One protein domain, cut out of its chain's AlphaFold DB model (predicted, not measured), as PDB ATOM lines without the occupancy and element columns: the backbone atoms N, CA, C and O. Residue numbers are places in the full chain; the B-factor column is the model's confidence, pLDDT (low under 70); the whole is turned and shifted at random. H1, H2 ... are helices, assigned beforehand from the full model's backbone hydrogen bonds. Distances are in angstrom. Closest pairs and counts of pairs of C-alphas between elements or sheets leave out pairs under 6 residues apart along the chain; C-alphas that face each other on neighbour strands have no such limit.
ATOM      1  N   SER A 134     160.818 184.710 175.415       88.94
ATOM      2  CA  SER A 134     162.008 184.650 176.275       88.94
ATOM      3  C   SER A 134     163.304 184.922 175.510       88.94
ATOM      4  O   SER A 134     164.132 185.695 175.986       88.94
ATOM      5  N   PHE A 135     163.435 184.394 174.291       88.81
ATOM      6  CA  PHE A 135     164.596 184.626 173.435       88.81
ATOM      7  C   PHE A 135     164.783 186.117 173.114       88.81
ATOM      8  O   PHE A 135     165.863 186.671 173.324       88.81
ATOM      9  N   HIS A 136     163.720 186.791 172.664       88.12
ATOM     10  CA  HIS A 136     163.785 188.216 172.336       88.12
ATOM     11  C   HIS A 136     164.004 189.078 173.580       88.12
ATOM     12  O   HIS A 136     164.787 190.024 173.526       88.12
ATOM     13  N   ARG A 137     163.379 188.730 174.714       89.50
ATOM     14  CA  ARG A 137     163.609 189.415 175.995       89.50
ATOM     15  C   ARG A 137     165.067 189.312 176.436       89.50
ATOM     16  O   ARG A 137     165.656 190.335 176.766       89.50
ATOM     17  N   ALA A 138     165.657 188.117 176.391       88.44
ATOM     18  CA  ALA A 138     167.057 187.907 176.748       88.44
ATOM     19  C   ALA A 138     167.998 188.711 175.836       88.44
ATOM     20  O   ALA A 138     168.887 189.405 176.319       88.44
ATOM     21  N   ARG A 139     167.754 188.689 174.519       89.06
ATOM     22  CA  ARG A 139     168.531 189.473 173.552       89.06
ATOM     23  C   ARG A 139     168.431 190.979 173.806       89.06
ATOM     24  O   ARG A 139     169.454 191.656 173.822       89.06
ATOM     25  N   MET A 140     167.223 191.502 174.021       90.44
ATOM     26  CA  MET A 140     167.024 192.924 174.319       90.44
ATOM     27  C   MET A 140     167.674 193.321 175.646       90.44
ATOM     28  O   MET A 140     168.294 194.376 175.711       90.44
ATOM     29  N   ALA A 141     167.620 192.465 176.672       89.94
ATOM     30  CA  ALA A 141     168.307 192.709 177.939       89.94
ATOM     31  C   ALA A 141     169.834 192.806 177.763       89.94
ATOM     32  O   ALA A 141     170.463 193.684 178.354       89.94
ATOM     33  N   THR A 142     170.432 191.965 176.909       90.06
ATOM     34  CA  THR A 142     171.857 192.076 176.553       90.06
ATOM     35  C   THR A 142     172.159 193.416 175.884       90.06
ATOM     36  O   THR A 142     173.077 194.109 176.313       90.06
ATOM     37  N   ILE A 143     171.357 193.827 174.894       90.94
ATOM     38  CA  ILE A 143     171.536 195.114 174.201       90.94
ATOM     39  C   ILE A 143     171.393 196.289 175.176       90.94
ATOM     40  O   ILE A 143     172.213 197.201 175.158       90.94
ATOM     41  N   GLU A 144     170.387 196.279 176.052       90.50
ATOM     42  CA  GLU A 144     170.180 197.330 177.059       90.50
ATOM     43  C   GLU A 144     171.348 197.414 178.058       90.50
ATOM     44  O   GLU A 144     171.758 198.518 178.441       90.50
ATOM     45  N   SER A 145     171.901 196.264 178.456       89.81
ATOM     46  CA  SER A 145     173.089 196.177 179.311       89.81
ATOM     47  C   SER A 145     174.327 196.741 178.607       89.81
ATOM     48  O   SER A 145     175.044 197.569 179.174       89.81
ATOM     49  N   ASP A 146     174.565 196.350 177.353       90.56
ATOM     50  CA  ASP A 146     175.684 196.860 176.559       90.56
ATOM     51  C   ASP A 146     175.560 198.357 176.279       90.56
ATOM     52  O   ASP A 146     176.544 199.090 176.381       90.56
ATOM     53  N   LEU A 147     174.347 198.841 176.015       91.56
ATOM     54  CA  LEU A 147     174.071 200.251 175.773       91.56
ATOM     55  C   LEU A 147     174.489 201.129 176.959       91.56
ATOM     56  O   LEU A 147     175.053 202.206 176.761       91.56
ATOM     57  N   ALA A 148     174.254 200.678 178.194       88.19
ATOM     58  CA  ALA A 148     174.654 201.419 179.390       88.19
ATOM     59  C   ALA A 148     176.173 201.661 179.431       88.19
ATOM     60  O   ALA A 148     176.614 202.761 179.754       88.19
ATOM     61  N   ARG A 149     176.967 200.660 179.038       90.00
ATOM     62  CA  ARG A 149     178.424 200.780 178.902       90.00
ATOM     63  C   ARG A 149     178.806 201.627 177.688       90.00
ATOM     64  O   ARG A 149     179.653 202.508 177.794       90.00
ATOM     65  N   MET A 150     178.186 201.380 176.535       91.88
ATOM     66  CA  MET A 150     178.543 202.040 175.280       91.88
ATOM     67  C   MET A 150     178.290 203.544 175.316       91.88
ATOM     68  O   MET A 150     179.132 204.295 174.837       91.88
ATOM     69  N   THR A 151     177.178 203.977 175.911       92.38
ATOM     70  CA  THR A 151     176.832 205.401 176.048       92.38
ATOM     71  C   THR A 151     177.877 206.187 176.842       92.38
ATOM     72  O   THR A 151     178.076 207.365 176.576       92.38
ATOM     73  N   GLN A 152     178.595 205.546 177.768       89.38
ATOM     74  CA  GLN A 152     179.649 206.193 178.558       89.38
ATOM     75  C   GLN A 152     180.968 206.347 177.792       89.38
ATOM     76  O   GLN A 152     181.751 207.243 178.102       89.38
ATOM     77  N   THR A 153     181.239 205.474 176.818       91.00
ATOM     78  CA  THR A 153     182.550 205.393 176.153       91.00
ATOM     79  C   THR A 153     182.540 205.832 174.691       91.00
ATOM     80  O   THR A 153     183.607 206.086 174.140       91.00
ATOM     81  N   HIS A 154     181.374 205.903 174.044       94.88
ATOM     82  CA  HIS A 154     181.255 206.174 172.611       94.88
ATOM     83  C   HIS A 154     180.539 207.493 172.327       94.88
ATOM     84  O   HIS A 154     179.584 207.876 173.011       94.88
ATOM     85  N   THR A 155     180.951 208.148 171.243       96.44
ATOM     86  CA  THR A 155     180.147 209.205 170.628       96.44
ATOM     87  C   THR A 155     178.908 208.608 169.957       96.44
ATOM     88  O   THR A 155     178.836 207.400 169.705       96.44
ATOM     89  N   LEU A 156     177.931 209.454 169.627       94.94
ATOM     90  CA  LEU A 156     176.725 209.026 168.920       94.94
ATOM     91  C   LEU A 156     177.059 208.339 167.589       94.94
ATOM     92  O   LEU A 156     176.425 207.346 167.245       94.94
ATOM     93  N   GLY A 157     178.058 208.845 166.859       94.31
ATOM     94  CA  GLY A 157     178.472 208.274 165.579       94.31
ATOM     95  C   GLY A 157     178.910 206.820 165.719       94.31
ATOM     96  O   GLY A 157     178.358 205.947 165.050       94.31
ATOM     97  N   THR A 158     179.828 206.547 166.651       94.75
ATOM     98  CA  THR A 158     180.314 205.183 166.892       94.75
ATOM     99  C   THR A 158     179.229 204.278 167.472       94.75
ATOM    100  O   THR A 158     179.181 203.092 167.149       94.75
ATOM    101  N   LEU A 159     178.326 204.818 168.298       94.44
ATOM    102  CA  LEU A 159     177.182 204.065 168.811       94.44
ATOM    103  C   LEU A 159     176.246 203.617 167.680       94.44
ATOM    104  O   LEU A 159     175.890 202.442 167.624       94.44
ATOM    105  N   VAL A 160     175.861 204.536 166.788       92.00
ATOM    106  CA  VAL A 160     174.988 204.247 165.638       92.00
ATOM    107  C   VAL A 160     175.626 203.210 164.727       92.00
ATOM    108  O   VAL A 160     174.965 202.243 164.360       92.00
ATOM    109  N   GLU A 161     176.907 203.380 164.401       91.44
ATOM    110  CA  GLU A 161     177.647 202.427 163.578       91.44
ATOM    111  C   GLU A 161     177.656 201.034 164.215       91.44
ATOM    112  O   GLU A 161     177.234 200.062 163.591       91.44
ATOM    113  N   THR A 162     178.030 200.954 165.494       91.25
ATOM    114  CA  THR A 162     178.110 199.678 166.209       91.25
ATOM    115  C   THR A 162     176.749 198.994 166.289       91.25
ATOM    116  O   THR A 162     176.653 197.808 165.981       91.25
ATOM    117  N   LEU A 163     175.686 199.709 166.676       90.31
ATOM    118  CA  LEU A 163     174.351 199.122 166.822       90.31
ATOM    119  C   LEU A 163     173.747 198.713 165.476       90.31
ATOM    120  O   LEU A 163     173.201 197.620 165.379       90.31
ATOM    121  N   ALA A 164     173.855 199.548 164.440       87.38
ATOM    122  CA  ALA A 164     173.274 199.243 163.133       87.38
ATOM    123  C   ALA A 164     173.975 198.054 162.459       87.38
ATOM    124  O   ALA A 164     173.300 197.192 161.892       87.38
ATOM    125  N   VAL A 165     175.307 197.973 162.552       84.81
ATOM    126  CA  VAL A 165     176.070 196.819 162.052       84.81
ATOM    127  C   VAL A 165     175.748 195.576 162.876       84.81
ATOM    128  O   VAL A 165     175.371 194.557 162.303       84.81
ATOM    129  N   THR A 166     175.800 195.669 164.210       85.75
ATOM    130  CA  THR A 166     175.482 194.538 165.100       85.75
ATOM    131  C   THR A 166     174.083 193.999 164.838       85.75
ATOM    132  O   THR A 166     173.908 192.788 164.794       85.75
ATOM    133  N   GLU A 167     173.089 194.864 164.630       85.19
ATOM    134  CA  GLU A 167     171.711 194.437 164.382       85.19
ATOM    135  C   GLU A 167     171.527 193.829 162.988       85.19
ATOM    136  O   GLU A 167     170.858 192.805 162.845       85.19
ATOM    137  N   THR A 168     172.166 194.398 161.964       78.19
ATOM    138  CA  THR A 168     172.104 193.833 160.606       78.19
ATOM    139  C   THR A 168     172.782 192.462 160.538       78.19
ATOM    140  O   THR A 168     172.285 191.538 159.882       78.19
ATOM    141  N   ASP A 169     173.888 192.303 161.264       79.38
ATOM    142  CA  ASP A 169     174.655 191.060 161.335       79.38
ATOM    143  C   ASP A 169     174.108 190.089 162.397       79.38
ATOM    144  O   ASP A 169     174.441 188.899 162.387       79.38
ATOM    145  N   ALA A 170     173.218 190.538 163.293       75.25
ATOM    146  CA  ALA A 170     172.587 189.688 164.304       75.25
ATOM    147  C   ALA A 170     171.802 188.560 163.640       75.25
ATOM    148  O   ALA A 170     171.919 187.407 164.046       75.25
ATOM    149  N   VAL A 171     171.064 188.855 162.569       67.19
ATOM    150  CA  VAL A 171     170.350 187.813 161.827       67.19
ATOM    151  C   VAL A 171     171.342 186.868 161.141       67.19
ATOM    152  O   VAL A 171     171.074 185.684 161.052       67.19
ATOM    153  N   GLN A 172     172.539 187.298 160.731       69.75
ATOM    154  CA  GLN A 172     173.549 186.371 160.185       69.75
ATOM    155  C   GLN A 172     174.178 185.461 161.249       69.75
ATOM    156  O   GLN A 172     174.488 184.303 160.976       69.75
ATOM    157  N   SER A 173     174.360 185.976 162.462       71.94
ATOM    158  CA  SER A 173     175.030 185.272 163.559       71.94
ATOM    159  C   SER A 173     174.079 184.472 164.458       71.94
ATOM    160  O   SER A 173     174.534 183.601 165.197       71.94
ATOM    161  N   GLN A 174     172.767 184.717 164.392       82.50
ATOM    162  CA  GLN A 174     171.764 184.076 165.247       82.50
ATOM    163  C   GLN A 174     170.796 183.225 164.421       82.50
ATOM    164  O   GLN A 174     169.808 183.722 163.876       82.50
ATOM    165  N   ARG A 175     171.029 181.906 164.397       82.44
ATOM    166  CA  ARG A 175     170.216 180.944 163.629       82.44
ATOM    167  C   ARG A 175     168.719 181.032 163.902       82.44
ATOM    168  O   ARG A 175     167.922 180.849 162.992       82.44
ATOM    169  N   LEU A 176     168.319 181.319 165.139       88.12
ATOM    170  CA  LEU A 176     166.899 181.406 165.465       88.12
ATOM    171  C   LEU A 176     166.211 182.595 164.777       88.12
ATOM    172  O   LEU A 176     165.082 182.440 164.323       88.12
ATOM    173  N   LEU A 177     166.889 183.742 164.641       86.50
ATOM    174  CA  LEU A 177     166.361 184.883 163.883       86.50
ATOM    175  C   LEU A 177     166.256 184.549 162.389       86.50
ATOM    176  O   LEU A 177     165.251 184.876 161.763       86.50
ATOM    177  N   GLN A 178     167.246 183.839 161.833       82.88
ATOM    178  CA  GLN A 178     167.185 183.353 160.445       82.88
ATOM    179  C   GLN A 178     165.994 182.436 160.231       82.88
ATOM    180  O   GLN A 178     165.278 182.578 159.246       82.88
ATOM    181  N   LEU A 179     165.776 181.503 161.159       87.31
ATOM    182  CA  LEU A 179     164.664 180.576 161.070       87.31
ATOM    183  C   LEU A 179     163.322 181.312 161.150       87.31
ATOM    184  O   LEU A 179     162.437 181.031 160.350       87.31
ATOM    185  N   GLN A 180     163.165 182.263 162.074       90.38
ATOM    186  CA  GLN A 180     161.949 183.076 162.170       90.38
ATOM    187  C   GLN A 180     161.669 183.817 160.855       90.38
ATOM    188  O   GLN A 180     160.563 183.710 160.325       90.38
ATOM    189  N   LEU A 181     162.675 184.492 160.290       85.94
ATOM    190  CA  LEU A 181     162.555 185.203 159.015       85.94
ATOM    191  C   LEU A 181     162.225 184.252 157.853       85.94
ATOM    192  O   LEU A 181     161.342 184.541 157.042       85.94
ATOM    193  N   ALA A 182     162.892 183.098 157.791       83.38
ATOM    194  CA  ALA A 182     162.655 182.088 156.769       83.38
ATOM    195  C   ALA A 182     161.234 181.513 156.857       83.38
ATOM    196  O   ALA A 182     160.576 181.367 155.830       83.38
ATOM    197  N   LEU A 183     160.719 181.252 158.063       86.50
ATOM    198  CA  LEU A 183     159.344 180.788 158.262       86.50
ATOM    199  C   LEU A 183     158.314 181.853 157.870       86.50
ATOM    200  O   LEU A 183     157.345 181.527 157.193       86.50
ATOM    201  N   VAL A 184     158.518 183.119 158.242       87.12
ATOM    202  CA  VAL A 184     157.614 184.215 157.841       87.12
ATOM    203  C   VAL A 184     157.583 184.369 156.320       87.12
ATOM    204  O   VAL A 184     156.511 184.535 155.740       87.12
ATOM    205  N   THR A 185     158.745 184.253 155.674       82.75
ATOM    206  CA  THR A 185     158.887 184.370 154.216       82.75
ATOM    207  C   THR A 185     158.291 183.168 153.481       82.75
ATOM    208  O   THR A 185     157.621 183.338 152.466       82.75
ATOM    209  N   ALA A 186     158.512 181.951 153.988       81.12
ATOM    210  CA  ALA A 186     158.007 180.717 153.388       81.12
ATOM    211  C   ALA A 186     156.496 180.532 153.591       81.12
ATOM    212  O   ALA A 186     155.843 179.905 152.758       81.12
ATOM    213  N   PHE A 187     155.936 181.089 154.670       84.75
ATOM    214  CA  PHE A 187     154.536 180.919 155.061       84.75
ATOM    215  C   PHE A 187     153.821 182.269 155.292       84.75
ATOM    216  O   PHE A 187     153.330 182.540 156.397       84.75
ATOM    217  N   PRO A 188     153.702 183.125 154.258       83.00
ATOM    218  CA  PRO A 188     153.158 184.482 154.393       83.00
ATOM    219  C   PRO A 188     151.671 184.517 154.791       83.00
ATOM    220  O   PRO A 188     151.187 185.515 155.313       83.00
ATOM    221  N   THR A 189     150.935 183.427 154.567       85.06
ATOM    222  CA  THR A 189     149.491 183.303 154.833       85.06
ATOM    223  C   THR A 189     149.164 182.394 156.018       85.06
ATOM    224  O   THR A 189     147.989 182.229 156.344       85.06
ATOM    225  N   HIS A 190     150.162 181.785 156.673       85.44
ATOM    226  CA  HIS A 190     149.910 180.855 157.776       85.44
ATOM    227  C   HIS A 190     149.552 181.627 159.058       85.44
ATOM    228  O   HIS A 190     150.429 182.270 159.642       85.44
ATOM    229  N   PRO A 191     148.308 181.531 159.562       87.50
ATOM    230  CA  PRO A 191     147.794 182.443 160.587       87.50
ATOM    231  C   PRO A 191     148.606 182.402 161.884       87.50
ATOM    232  O   PRO A 191     148.929 183.445 162.436       87.50
ATOM    233  N   GLU A 192     149.004 181.212 162.338       87.75
ATOM    234  CA  GLU A 192     149.782 181.060 163.575       87.75
ATOM    235  C   GLU A 192     151.196 181.656 163.469       87.75
ATOM    236  O   GLU A 192     151.647 182.315 164.400       87.75
ATOM    237  N   ILE A 193     151.880 181.482 162.330       90.19
ATOM    238  CA  ILE A 193     153.215 182.054 162.105       90.19
ATOM    239  C   ILE A 193     153.105 183.575 162.045       90.19
ATOM    240  O   ILE A 193     153.869 184.263 162.713       90.19
ATOM    241  N   GLN A 194     152.123 184.101 161.308       90.88
ATOM    242  CA  GLN A 194     151.921 185.544 161.179       90.88
ATOM    243  C   GLN A 194     151.527 186.195 162.509       90.88
ATOM    244  O   GLN A 194     152.052 187.257 162.847       90.88
ATOM    245  N   GLN A 195     150.667 185.551 163.303       93.12
ATOM    246  CA  GLN A 195     150.316 186.029 164.640       93.12
ATOM    247  C   GLN A 195     151.550 186.077 165.551       93.12
ATOM    248  O   GLN A 195     151.852 187.123 166.121       93.12
ATOM    249  N   ARG A 196     152.299 184.971 165.652       92.75
ATOM    250  CA  ARG A 196     153.503 184.871 166.493       92.75
ATOM    251  C   ARG A 196     154.595 185.851 166.066       92.75
ATOM    252  O   ARG A 196     155.220 186.488 166.913       92.75
ATOM    253  N   ALA A 197     154.810 185.992 164.761       91.69
ATOM    254  CA  ALA A 197     155.732 186.973 164.212       91.69
ATOM    255  C   ALA A 197     155.294 188.390 164.594       91.69
ATOM    256  O   ALA A 197     156.096 189.131 165.149       91.69
ATOM    257  N   SER A 198     154.021 188.742 164.391       92.44
ATOM    258  CA  SER A 198     153.480 190.065 164.734       92.44
ATOM    259  C   SER A 198     153.628 190.391 166.225       92.44
ATOM    260  O   SER A 198     154.044 191.495 166.573       92.44
ATOM    261  N   GLU A 199     153.347 189.430 167.110       92.88
ATOM    262  CA  GLU A 199     153.557 189.562 168.560       92.88
ATOM    263  C   GLU A 199     155.039 189.809 168.893       92.88
ATOM    264  O   GLU A 199     155.362 190.712 169.671       92.88
ATOM    265  N   SER A 200     155.949 189.050 168.272       90.38
ATOM    266  CA  SER A 200     157.395 189.230 168.449       90.38
ATOM    267  C   SER A 200     157.870 190.594 167.936       90.38
ATOM    268  O   SER A 200     158.583 191.304 168.648       90.38
ATOM    269  N   TYR A 201     157.432 191.001 166.742       90.00
ATOM    270  CA  TYR A 201     157.750 192.298 166.148       90.00
ATOM    271  C   TYR A 201     157.271 193.455 167.023       90.00
ATOM    272  O   TYR A 201     158.047 194.366 167.307       90.00
ATOM    273  N   ALA A 202     156.036 193.400 167.523       90.94
ATOM    274  CA  ALA A 202     155.501 194.425 168.413       90.94
ATOM    275  C   ALA A 202     156.312 194.533 169.716       90.94
ATOM    276  O   ALA A 202     156.657 195.636 170.149       90.94
ATOM    277  N   ALA A 203     156.672 193.397 170.325       90.75
ATOM    278  CA  ALA A 203     157.488 193.375 171.537       90.75
ATOM    279  C   ALA A 203     158.900 193.945 171.303       90.75
ATOM    280  O   ALA A 203     159.405 194.710 172.131       90.75
ATOM    281  N   GLN A 204     159.524 193.608 170.170       90.75
ATOM    282  CA  GLN A 204     160.836 194.128 169.781       90.75
ATOM    283  C   GLN A 204     160.792 195.629 169.485       90.75
ATOM    284  O   GLN A 204     161.619 196.370 170.011       90.75
ATOM    285  N   ALA A 205     159.804 196.098 168.720       91.31
ATOM    286  CA  ALA A 205     159.627 197.517 168.422       91.31
ATOM    287  C   ALA A 205     159.422 198.336 169.706       91.31
ATOM    288  O   ALA A 205     160.033 199.389 169.884       91.31
ATOM    289  N   ALA A 206     158.636 197.823 170.658       92.31
ATOM    290  CA  ALA A 206     158.459 198.462 171.958       92.31
ATOM    291  C   ALA A 206     159.766 198.529 172.772       92.31
ATOM    292  O   ALA A 206     159.991 199.508 173.485       92.31
ATOM    293  N   ALA A 207     160.627 197.508 172.693       92.38
ATOM    294  CA  ALA A 207     161.941 197.524 173.339       92.38
ATOM    295  C   ALA A 207     162.888 198.542 172.694       92.38
ATOM    296  O   ALA A 207     163.457 199.384 173.392       92.38
ATOM    297  N   TRP A 208     162.974 198.543 171.365       93.62
ATOM    298  CA  TRP A 208     163.773 199.509 170.617       93.62
ATOM    299  C   TRP A 208     163.317 200.951 170.836       93.62
ATOM    300  O   TRP A 208     164.156 201.821 171.050       93.62
ATOM    301  N   ALA A 209     162.010 201.210 170.907       93.12
ATOM    302  CA  ALA A 209     161.484 202.535 171.225       93.12
ATOM    303  C   ALA A 209     162.004 203.056 172.581       93.12
ATOM    304  O   ALA A 209     162.412 204.214 172.692       93.12
ATOM    305  N   ARG A 210     162.065 202.197 173.611       92.31
ATOM    306  CA  ARG A 210     162.648 202.565 174.917       92.31
ATOM    307  C   ARG A 210     164.148 202.836 174.818       92.31
ATOM    308  O   ARG A 210     164.632 203.792 175.426       92.31
ATOM    309  N   ILE A 211     164.870 202.024 174.046       93.06
ATOM    310  CA  ILE A 211     166.299 202.221 173.777       93.06
ATOM    311  C   ILE A 211     166.533 203.573 173.094       93.06
ATOM    312  O   ILE A 211     167.367 204.351 173.555       93.06
ATOM    313  N   TYR A 212     165.764 203.911 172.060       92.56
ATOM    314  CA  TYR A 212     165.903 205.182 171.348       92.56
ATOM    315  C   TYR A 212     165.545 206.384 172.217       92.56
ATOM    316  O   TYR A 212     166.276 207.371 172.201       92.56
ATOM    317  N   ALA A 213     164.513 206.286 173.059       91.50
ATOM    318  CA  ALA A 213     164.201 207.325 174.041       91.50
ATOM    319  C   ALA A 213     165.328 207.518 175.077       91.50
ATOM    320  O   ALA A 213     165.552 208.620 175.584       91.50
ATOM    321  N   ARG A 214     166.064 206.453 175.423       91.62
ATOM    322  CA  ARG A 214     167.262 206.559 176.266       91.62
ATOM    323  C   ARG A 214     168.412 207.232 175.516       91.62
ATOM    324  O   ARG A 214     169.023 208.133 176.079       91.62
ATOM    325  N   ILE A 215     168.672 206.844 174.268       92.50
ATOM    326  CA  ILE A 215     169.716 207.447 173.425       92.50
ATOM    327  C   ILE A 215     169.444 208.943 173.208       92.50
ATOM    328  O   ILE A 215     170.360 209.744 173.382       92.50
ATOM    329  N   ASP A 216     168.197 209.331 172.918       91.88
ATOM    330  CA  ASP A 216     167.778 210.735 172.787       91.88
ATOM    331  C   ASP A 216     168.177 211.563 174.011       91.88
ATOM    332  O   ASP A 216     168.817 212.605 173.871       91.88
ATOM    333  N   ARG A 217     167.867 211.060 175.212       90.75
ATOM    334  CA  ARG A 217     168.206 211.727 176.474       90.75
ATOM    335  C   ARG A 217     169.707 211.766 176.727       90.75
ATOM    336  O   ARG A 217     170.225 212.819 177.079       90.75
ATOM    337  N   CYS A 218     170.406 210.649 176.532       91.94
ATOM    338  CA  CYS A 218     171.844 210.574 176.783       91.94
ATOM    339  C   CYS A 218     172.635 211.515 175.866       91.94
ATOM    340  O   CYS A 218     173.564 212.153 176.339       91.94
ATOM    341  N   TYR A 219     172.274 211.631 174.587       92.81
ATOM    342  CA  TYR A 219     173.007 212.446 173.604       92.81
ATOM    343  C   TYR A 219     172.354 213.807 173.305       92.81
ATOM    344  O   TYR A 219     172.813 214.534 172.416       92.81
ATOM    345  N   GLY A 220     171.283 214.157 174.024       90.19
ATOM    346  CA  GLY A 220     170.563 215.424 173.884       90.19
ATOM    347  C   GLY A 220     170.053 215.680 172.466       90.19
ATOM    348  O   GLY A 220     170.256 216.774 171.935       90.19
ATOM    349  N   LEU A 221     169.468 214.672 171.806       88.88
ATOM    350  CA  LEU A 221     169.062 214.789 170.395       88.88
ATOM    351  C   LEU A 221     167.832 215.689 170.212       88.88
ATOM    352  O   LEU A 221     167.704 216.325 169.168       88.88
ATOM    353  N   GLY A 222     166.980 215.799 171.234       85.69
ATOM    354  CA  GLY A 222     165.815 216.686 171.227       85.69
ATOM    355  C   GLY A 222     164.633 216.138 170.426       85.69
ATOM    356  O   GLY A 222     163.751 216.900 170.042       85.69
ATOM    357  N   LEU A 223     164.584 214.822 170.195       81.50
ATOM    358  CA  LEU A 223     163.490 214.141 169.488       81.50
ATOM    359  C   LEU A 223     162.184 214.129 170.308       81.50
ATOM    360  O   LEU A 223     161.096 213.914 169.778       81.50
ATOM    361  N   THR A 224     162.291 214.389 171.613       60.38
ATOM    362  CA  THR A 224     161.208 214.377 172.604       60.38
ATOM    363  C   THR A 224     160.132 215.446 172.398       60.38
ATOM    364  O   THR A 224     159.013 215.251 172.875       60.38
ATOM    365  N   ALA A 225     160.403 216.523 171.648       56.34
ATOM    366  CA  ALA A 225     159.395 217.542 171.315       56.34
ATOM    367  C   ALA A 225     158.202 216.980 170.510       56.34
ATOM    368  O   ALA A 225     157.154 217.618 170.426       56.34
ATOM    369  N   SER A 226     158.343 215.767 169.969       58.12
ATOM    370  CA  SER A 226     157.384 215.137 169.063       58.12
ATOM    371  C   SER A 226     156.522 214.035 169.716       58.12
ATOM    372  O   SER A 226     155.620 213.500 169.076       58.12
ATOM    373  N   GLY A 227     156.738 213.719 171.001       66.19
ATOM    374  CA  GLY A 227     155.910 212.788 171.788       66.19
ATOM    375  C   GLY A 227     156.314 211.304 171.720       66.19
ATOM    376  O   GLY A 227     157.166 210.897 170.937       66.19
ATOM    377  N   ALA A 228     155.695 210.474 172.572       65.12
ATOM    378  CA  ALA A 228     156.037 209.050 172.727       65.12
ATOM    379  C   ALA A 228     155.834 208.212 171.448       65.12
ATOM    380  O   ALA A 228     156.560 207.242 171.238       65.12
ATOM    381  N   ALA A 229     154.892 208.610 170.585       73.50
ATOM    382  CA  ALA A 229     154.622 207.949 169.307       73.50
ATOM    383  C   ALA A 229     155.850 207.939 168.381       73.50
ATOM    384  O   ALA A 229     156.093 206.955 167.690       73.50
ATOM    385  N   VAL A 230     156.697 208.973 168.450       83.44
ATOM    386  CA  VAL A 230     157.857 209.101 167.560       83.44
ATOM    387  C   VAL A 230     158.894 208.009 167.765       83.44
ATOM    388  O   VAL A 230     159.488 207.556 166.794       83.44
ATOM    389  N   PHE A 231     159.104 207.535 168.994       89.88
ATOM    390  CA  PHE A 231     160.073 206.462 169.225       89.88
ATOM    391  C   PHE A 231     159.552 205.096 168.777       89.88
ATOM    392  O   PHE A 231     160.344 204.263 168.337       89.88
ATOM    393  N   SER A 232     158.240 204.871 168.857       89.50
ATOM    394  CA  SER A 232     157.601 203.671 168.308       89.50
ATOM    395  C   SER A 232     157.651 203.662 166.783       89.50
ATOM    396  O   SER A 232     158.066 202.661 166.203       89.50
ATOM    397  N   ASP A 233     157.326 204.785 166.141       89.12
ATOM    398  CA  ASP A 233     157.415 204.925 164.684       89.12
ATOM    399  C   ASP A 233     158.863 204.787 164.203       89.12
ATOM    400  O   ASP A 233     159.135 204.081 163.231       89.12
ATOM    401  N   LEU A 234     159.816 205.388 164.925       89.31
ATOM    402  CA  LEU A 234     161.241 205.243 164.642       89.31
ATOM    403  C   LEU A 234     161.693 203.784 164.760       89.31
ATOM    404  O   LEU A 234     162.448 203.318 163.911       89.31
ATOM    405  N   ALA A 235     161.217 203.043 165.765       91.44
ATOM    406  CA  ALA A 235     161.500 201.616 165.888       91.44
ATOM    407  C   ALA A 235     160.983 200.806 164.707       91.44
ATOM    408  O   ALA A 235     161.739 200.018 164.147       91.44
ATOM    409  N   ILE A 236     159.758 201.060 164.258       89.94
ATOM    410  CA  ILE A 236     159.203 200.380 163.084       89.94
ATOM    411  C   ILE A 236     160.012 200.721 161.823       89.94
ATOM    412  O   ILE A 236     160.395 199.819 161.071       89.94
ATOM    413  N   LEU A 237     160.314 202.004 161.601       88.56
ATOM    414  CA  LEU A 237     161.085 202.469 160.443       88.56
ATOM    415  C   LEU A 237     162.485 201.849 160.405       88.56
ATOM    416  O   LEU A 237     162.892 201.310 159.374       88.56
ATOM    417  N   LEU A 238     163.217 201.897 161.520       87.88
ATOM    418  CA  LEU A 238     164.584 201.386 161.581       87.88
ATOM    419  C   LEU A 238     164.634 199.856 161.512       87.88
ATOM    420  O   LEU A 238     165.484 199.332 160.795       87.88
ATOM    421  N   SER A 239     163.709 199.136 162.158       86.12
ATOM    422  CA  SER A 239     163.606 197.675 162.014       86.12
ATOM    423  C   SER A 239     163.349 197.269 160.560       86.12
ATOM    424  O   SER A 239     164.073 196.433 160.026       86.12
ATOM    425  N   THR A 240     162.426 197.953 159.873       84.75
ATOM    426  CA  THR A 240     162.139 197.714 158.444       84.75
ATOM    427  C   THR A 240     163.385 197.904 157.575       84.75
ATOM    428  O   THR A 240     163.660 197.107 156.675       84.75
ATOM    429  N   VAL A 241     164.163 198.956 157.844       83.12
ATOM    430  CA  VAL A 241     165.417 199.229 157.132       83.12
ATOM    431  C   VAL A 241     166.443 198.124 157.366       83.12
ATOM    432  O   VAL A 241     167.049 197.651 156.405       83.12
ATOM    433  N   VAL A 242     166.641 197.710 158.618       80.94
ATOM    434  CA  VAL A 242     167.629 196.681 158.966       80.94
ATOM    435  C   VAL A 242     167.252 195.326 158.365       80.94
ATOM    436  O   VAL A 242     168.104 194.660 157.777       80.94
ATOM    437  N   GLU A 243     165.976 194.943 158.414       79.62
ATOM    438  CA  GLU A 243     165.477 193.718 157.778       79.62
ATOM    439  C   GLU A 243     165.647 193.749 156.255       79.62
ATOM    440  O   GLU A 243     166.141 192.790 155.659       79.62
ATOM    441  N   GLY A 244     165.310 194.872 155.613       78.69
ATOM    442  CA  GLY A 244     165.505 195.053 154.176       78.69
ATOM    443  C   GLY A 244     166.981 194.993 153.765       78.69
ATOM    444  O   GLY A 244     167.323 194.355 152.764       78.69
ATOM    445  N   ALA A 245     167.866 195.617 154.550       76.69
ATOM    446  CA  ALA A 245     169.314 195.552 154.358       76.69
ATOM    447  C   ALA A 245     169.829 194.111 154.489       76.69
ATOM    448  O   ALA A 245     170.596 193.644 153.643       76.69
ATOM    449  N   HIS A 246     169.352 193.389 155.503       75.94
ATOM    450  CA  HIS A 246     169.695 191.994 155.732       75.94
ATOM    451  C   HIS A 246     169.276 191.091 154.560       75.94
ATOM    452  O   HIS A 246     170.119 190.386 154.001       75.94
ATOM    453  N   LEU A 247     168.005 191.151 154.141       75.38
ATOM    454  CA  LEU A 247     167.478 190.354 153.026       75.38
ATOM    455  C   LEU A 247     168.261 190.601 151.732       75.38
ATOM    456  O   LEU A 247     168.590 189.667 150.999       75.38
ATOM    457  N   ARG A 248     168.623 191.861 151.459       74.25
ATOM    458  CA  ARG A 248     169.455 192.195 150.296       74.25
ATOM    459  C   ARG A 248     170.853 191.602 150.389       74.25
ATOM    460  O   ARG A 248     171.334 191.074 149.388       74.25
ATOM    461  N   ARG A 249     171.486 191.661 151.562       71.06
ATOM    462  CA  ARG A 249     172.832 191.118 151.786       71.06
ATOM    463  C   ARG A 249     172.863 189.592 151.690       71.06
ATOM    464  O   ARG A 249     173.829 189.057 151.153       71.06
ATOM    465  N   GLN A 250     171.809 188.905 152.138       70.12
ATOM    466  CA  GLN A 250     171.644 187.463 151.916       70.12
ATOM    467  C   GLN A 250     171.521 187.123 150.428       70.12
ATOM    468  O   GLN A 250     172.170 186.193 149.958       70.12
ATOM    469  N   ALA A 251     170.727 187.888 149.674       69.38
ATOM    470  CA  ALA A 251     170.568 187.654 148.242       69.38
ATOM    471  C   ALA A 251     171.864 187.931 147.459       69.38
ATOM    472  O   ALA A 251     172.191 187.195 146.528       69.38
ATOM    473  N   ARG A 252     172.591 189.006 147.805       66.44
ATOM    474  CA  ARG A 252     173.887 189.385 147.220       66.44
ATOM    475  C   ARG A 252     174.705 190.194 148.228       66.44
ATOM    476  O   ARG A 252     174.328 191.316 148.557       66.44
ATOM    477  N   ALA A 253     175.868 189.683 148.633       60.84
ATOM    478  CA  ALA A 253     176.713 190.323 149.649       60.84
ATOM    479  C   ALA A 253     177.070 191.792 149.329       60.84
ATOM    480  O   ALA A 253     177.025 192.635 150.217       60.84
ATOM    481  N   VAL A 254     177.332 192.107 148.054       59.19
ATOM    482  CA  VAL A 254     177.710 193.455 147.572       59.19
ATOM    483  C   VAL A 254     176.572 194.483 147.717       59.19
ATOM    484  O   VAL A 254     176.816 195.681 147.723       59.19
ATOM    485  N   ASN A 255     175.320 194.045 147.880       64.81
ATOM    486  CA  ASN A 255     174.154 194.935 147.922       64.81
ATOM    487  C   ASN A 255     173.814 195.462 149.332       64.81
ATOM    488  O   ASN A 255     172.778 196.110 149.499       64.81
ATOM    489  N   GLY A 256     174.634 195.149 150.341       68.56
ATOM    490  CA  GLY A 256     174.510 195.687 151.704       68.56
ATOM    491  C   GLY A 256     175.271 196.999 151.938       68.56
ATOM    492  O   GLY A 256     175.109 197.620 152.989       68.56
ATOM    493  N   GLU A 257     176.077 197.425 150.965       80.00
ATOM    494  CA  GLU A 257     176.941 198.604 151.040       80.00
ATOM    495  C   GLU A 257     176.517 199.654 150.004       80.00
ATOM    496  O   GLU A 257     175.976 199.334 148.941       80.00
ATOM    497  N   LEU A 258     176.733 200.927 150.328       83.12
ATOM    498  CA  LEU A 258     176.597 202.033 149.386       83.12
ATOM    499  C   LEU A 258     177.839 202.135 148.488       83.12
ATOM    500  O   LEU A 258     178.847 201.464 148.694       83.12
ATOM    501  N   SER A 259     177.784 203.005 147.476       82.94
ATOM    502  CA  SER A 259     178.888 203.207 146.525       82.94
ATOM    503  C   SER A 259     180.197 203.684 147.163       82.94
ATOM    504  O   SER A 259     181.246 203.589 146.535       82.94
ATOM    505  N   ASP A 260     180.136 204.224 148.380       82.94
ATOM    506  CA  ASP A 260     181.287 204.657 149.176       82.94
ATOM    507  C   ASP A 260     181.786 203.580 150.161       82.94
ATOM    508  O   ASP A 260     182.707 203.839 150.934       82.94
ATOM    509  N   GLY A 261     181.195 202.379 150.136       81.44
ATOM    510  CA  GLY A 261     181.505 201.272 151.042       81.44
ATOM    511  C   GLY A 261     180.833 201.373 152.414       81.44
ATOM    512  O   GLY A 261     181.042 200.507 153.261       81.44
ATOM    513  N   SER A 262     180.024 202.406 152.671       82.88
ATOM    514  CA  SER A 262     179.300 202.523 153.937       82.88
ATOM    515  C   SER A 262     178.157 201.512 154.028       82.88
ATOM    516  O   SER A 262     177.485 201.189 153.046       82.88
ATOM    517  N   HIS A 263     177.902 201.010 155.235       84.06
ATOM    518  CA  HIS A 263     176.815 200.069 155.468       84.06
ATOM    519  C   HIS A 263     175.453 200.763 155.285       84.06
ATOM    520  O   HIS A 263     175.176 201.774 155.935       84.06
ATOM    521  N   VAL A 264     174.560 200.204 154.458       85.31
ATOM    522  CA  VAL A 264     173.296 200.871 154.079       85.31
ATOM    523  C   VAL A 264     172.419 201.233 155.284       85.31
ATOM    524  O   VAL A 264     171.841 202.319 155.328       85.31
ATOM    525  N   ALA A 265     172.364 200.366 156.304       85.88
ATOM    526  CA  ALA A 265     171.610 200.643 157.528       85.88
ATOM    527  C   ALA A 265     172.197 201.828 158.315       85.88
ATOM    528  O   ALA A 265     171.443 202.628 158.862       85.88
ATOM    529  N   VAL A 266     173.528 201.981 158.330       89.25
ATOM    530  CA  VAL A 266     174.199 203.101 159.006       89.25
ATOM    531  C   VAL A 266     173.837 204.402 158.301       89.25
ATOM    532  O   VAL A 266     173.329 205.317 158.943       89.25
ATOM    533  N   ALA A 267     174.015 204.463 156.980       89.50
ATOM    534  CA  ALA A 267     173.694 205.652 156.195       89.50
ATOM    535  C   ALA A 267     172.218 206.066 156.336       89.50
ATOM    536  O   ALA A 267     171.909 207.243 156.516       89.50
ATOM    537  N   LEU A 268     171.289 205.104 156.331       88.25
ATOM    538  CA  LEU A 268     169.865 205.389 156.519       88.25
ATOM    539  C   LEU A 268     169.556 205.936 157.916       88.25
ATOM    540  O   LEU A 268     168.844 206.935 158.021       88.25
ATOM    541  N   VAL A 269     170.121 205.353 158.980       89.06
ATOM    542  CA  VAL A 269     169.965 205.892 160.342       89.06
ATOM    543  C   VAL A 269     170.504 207.323 160.418       89.06
ATOM    544  O   VAL A 269     169.843 208.195 160.978       89.06
ATOM    545  N   GLN A 270     171.662 207.595 159.812       91.56
ATOM    546  CA  GLN A 270     172.239 208.942 159.761       91.56
ATOM    547  C   GLN A 270     171.293 209.937 159.079       91.56
ATOM    548  O   GLN A 270     171.025 211.004 159.632       91.56
ATOM    549  N   HIS A 271     170.737 209.584 157.917       90.19
ATOM    550  CA  HIS A 271     169.782 210.432 157.202       90.19
ATOM    551  C   HIS A 271     168.505 210.693 158.005       90.19
ATOM    552  O   HIS A 271     168.053 211.837 158.068       90.19
ATOM    553  N   VAL A 272     167.950 209.663 158.650       88.88
ATOM    554  CA  VAL A 272     166.766 209.799 159.508       88.88
ATOM    555  C   VAL A 272     167.056 210.751 160.671       88.88
ATOM    556  O   VAL A 272     166.304 211.699 160.883       88.88
ATOM    557  N   LEU A 273     168.180 210.578 161.374       89.19
ATOM    558  CA  LEU A 273     168.549 211.443 162.500       89.19
ATOM    559  C   LEU A 273     168.785 212.898 162.075       89.19
ATOM    560  O   LEU A 273     168.317 213.813 162.754       89.19
ATOM    561  N   VAL A 274     169.461 213.134 160.946       91.31
ATOM    562  CA  VAL A 274     169.639 214.488 160.390       91.31
ATOM    563  C   VAL A 274     168.285 215.113 160.061       91.31
ATOM    564  O   VAL A 274     168.033 216.258 160.431       91.31
ATOM    565  N   SER A 275     167.390 214.360 159.415       88.69
ATOM    566  CA  SER A 275     166.060 214.855 159.050       88.69
ATOM    567  C   SER A 275     165.194 215.173 160.267       88.69
ATOM    568  O   SER A 275     164.447 216.146 160.236       88.69
ATOM    569  N   MET A 276     165.267 214.365 161.327       86.75
ATOM    570  CA  MET A 276     164.439 214.545 162.523       86.75
ATOM    571  C   MET A 276     164.953 215.650 163.449       86.75
ATOM    572  O   MET A 276     164.160 216.271 164.150       86.75
ATOM    573  N   THR A 277     166.265 215.893 163.473       88.56
ATOM    574  CA  THR A 277     166.878 216.895 164.363       88.56
ATOM    575  C   THR A 277     167.143 218.234 163.674       88.56
ATOM    576  O   THR A 277     167.320 219.243 164.352       88.56
ATOM    577  N   GLY A 278     167.235 218.254 162.339       90.00
ATOM    578  CA  GLY A 278     167.700 219.412 161.570       90.00
ATOM    579  C   GLY A 278     169.196 219.717 161.745       90.00
ATOM    580  O   GLY A 278     169.676 220.733 161.243       90.00
ATOM    581  N   VAL A 279     169.945 218.864 162.451       91.50
ATOM    582  CA  VAL A 279     171.371 219.054 162.740       91.50
ATOM    583  C   VAL A 279     172.212 218.228 161.759       91.50
ATOM    584  O   VAL A 279     171.940 217.039 161.585       91.50
ATOM    585  N   PRO A 280     173.264 218.796 161.135       95.06
ATOM    586  CA  PRO A 280     174.150 218.040 160.252       95.06
ATOM    587  C   PRO A 280     174.814 216.845 160.950       95.06
ATOM    588  O   PRO A 280     175.240 216.948 162.105       95.06
ATOM    589  N   TRP A 281     174.995 215.733 160.226       94.56
ATOM    590  CA  TRP A 281     175.580 214.508 160.791       94.56
ATOM    591  C   TRP A 281     176.968 214.734 161.400       94.56
ATOM    592  O   TRP A 281     177.253 214.205 162.468       94.56
ATOM    593  N   SER A 282     177.804 215.581 160.793       95.00
ATOM    594  CA  SER A 282     179.137 215.913 161.319       95.00
ATOM    595  C   SER A 282     179.108 216.498 162.736       95.00
ATOM    596  O   SER A 282     180.046 216.292 163.500       95.00
ATOM    597  N   GLN A 283     178.026 217.188 163.108       94.69
ATOM    598  CA  GLN A 283     177.829 217.719 164.457       94.69
ATOM    599  C   GLN A 283     177.185 216.691 165.390       94.69
ATOM    600  O   GLN A 283     177.534 216.632 166.566       94.69
ATOM    601  N   LEU A 284     176.254 215.874 164.886       93.75
ATOM    602  CA  LEU A 284     175.622 214.803 165.663       93.75
ATOM    603  C   LEU A 284     176.627 213.708 166.044       93.75
ATOM    604  O   LEU A 284     176.669 213.288 167.197       93.75
ATOM    605  N   ALA A 285     177.464 213.281 165.099       95.12
ATOM    606  CA  ALA A 285     178.363 212.138 165.230       95.12
ATOM    607  C   ALA A 285     179.390 212.287 166.360       95.12
ATOM    608  O   ALA A 285     179.796 211.287 166.951       95.12
ATOM    609  N   VAL A 286     179.802 213.520 166.664       95.69
ATOM    610  CA  VAL A 286     180.798 213.828 167.704       95.69
ATOM    611  C   VAL A 286     180.181 214.062 169.083       95.69
ATOM    612  O   VAL A 286     180.916 214.276 170.044       95.69
TER     613      VAL A 286
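What this domain is: This is residues 134 to 286 of the 294 residues of an uncharacterized protein of Nocardioides sp (UniProt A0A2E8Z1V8). Three long helices, H1, H2 and H4, lie lengthwise in a triangle at small angles to one another; H6 crosses steeply over H2 and H4 through the core, and H8 runs back beside H6 and packs on H2. H3 turns the corner from H2 to H4 at one end, where residues 186 to 192 stick out. The printed part has 153 residues with nine named helices, H1 to H9 in chain order, and no named strand: the class is all helix. It is compact, with a radius of gyration of the C-alphas of 15.8 A, and spans 45 by 35 by 27 A.

Where its parts are: H1, residues 134 to 153, begins at C-alpha 134 (162.008, 184.650, 176.275) and is 29.2 A long. H2, residues 156 to 173, 24.4 A, has a kink of 27 degrees near residue 167. H3 is residues 175 to 186. H4, residues 191 to 219, is the longest at 41.3 A and ends at C-alpha 219 (173.007, 212.446, 173.604). H5 is residues 223 to 226; H6, residues 229 to 251, is 33.3 A. H7 is residues 253 to 256; H8, residues 264 to 277, is 20.1 A. H9, residues 281 to 284, ends at C-alpha 284 (175.622, 214.803, 165.663).

How they stand to each other: H1 touches H4 the same way at a shallow tilt of 15 degrees, closest at the C-alphas of Met 140 and Ala 207, 6.9 A. H1 and H2 are close but not clearly touching, 6.9 A between the C-alphas of Met 150 and Leu 159. H2 and H3 touch only at the corner, C-alphas 171 and 177 being closest at 5.4 A. Residues 180 to 184 of H3 touch H4, closest at C-alphas 184 and 193, 6.5 A. H4 and H6 are the hubs, touching four helices each. Residues 205 to 213 of H4 touch residues 231 to 239 of H6 at a steep tilt of 64 degrees; C-alphas 209 and 231 are closest, 4.6 A. H4 and H5 only just touch, with 3 pairs of C-alphas within 8 A, the closest 216 and 223 at 6.4 A. Residues 242 to 246 of H6 touch residues 164 to 171 of H2, closest at C-alphas 242 and 168, 5.6 A. Residues 245 to 249 of H6 touch H7, closest at C-alphas 249 and 256, 4.9 A. Residues 264 to 269 of H8 touch residues 238 to 245 of H6, opposite ways at a shallow tilt of 20 degrees, closest at C-alphas 265 and 242, 5.8 A. Residues 265 to 269 of H8 touch residues 160 to 168 of H2, closest at C-alphas 266 and 164, 5.7 A. Residues 270 to 274 of H8 touch H9, closest at C-alphas 274 and 281, 6.0 A. The O i to N i+4 pairs are within hydrogen-bond range throughout H3, H4, H6 and H8, in 13 of 16 in H1 and 12 of 14 in H2; H5, H7 and H9 are too short for one.

The domain as a whole: C-alphas 190 and 283 are the two farthest apart, 46.7 A. The printed part has no cut and no long link. The mean pLDDT of the printed part is 85.9; residues 171 to 172, 224 to 228 and 251 to 256 are under 70.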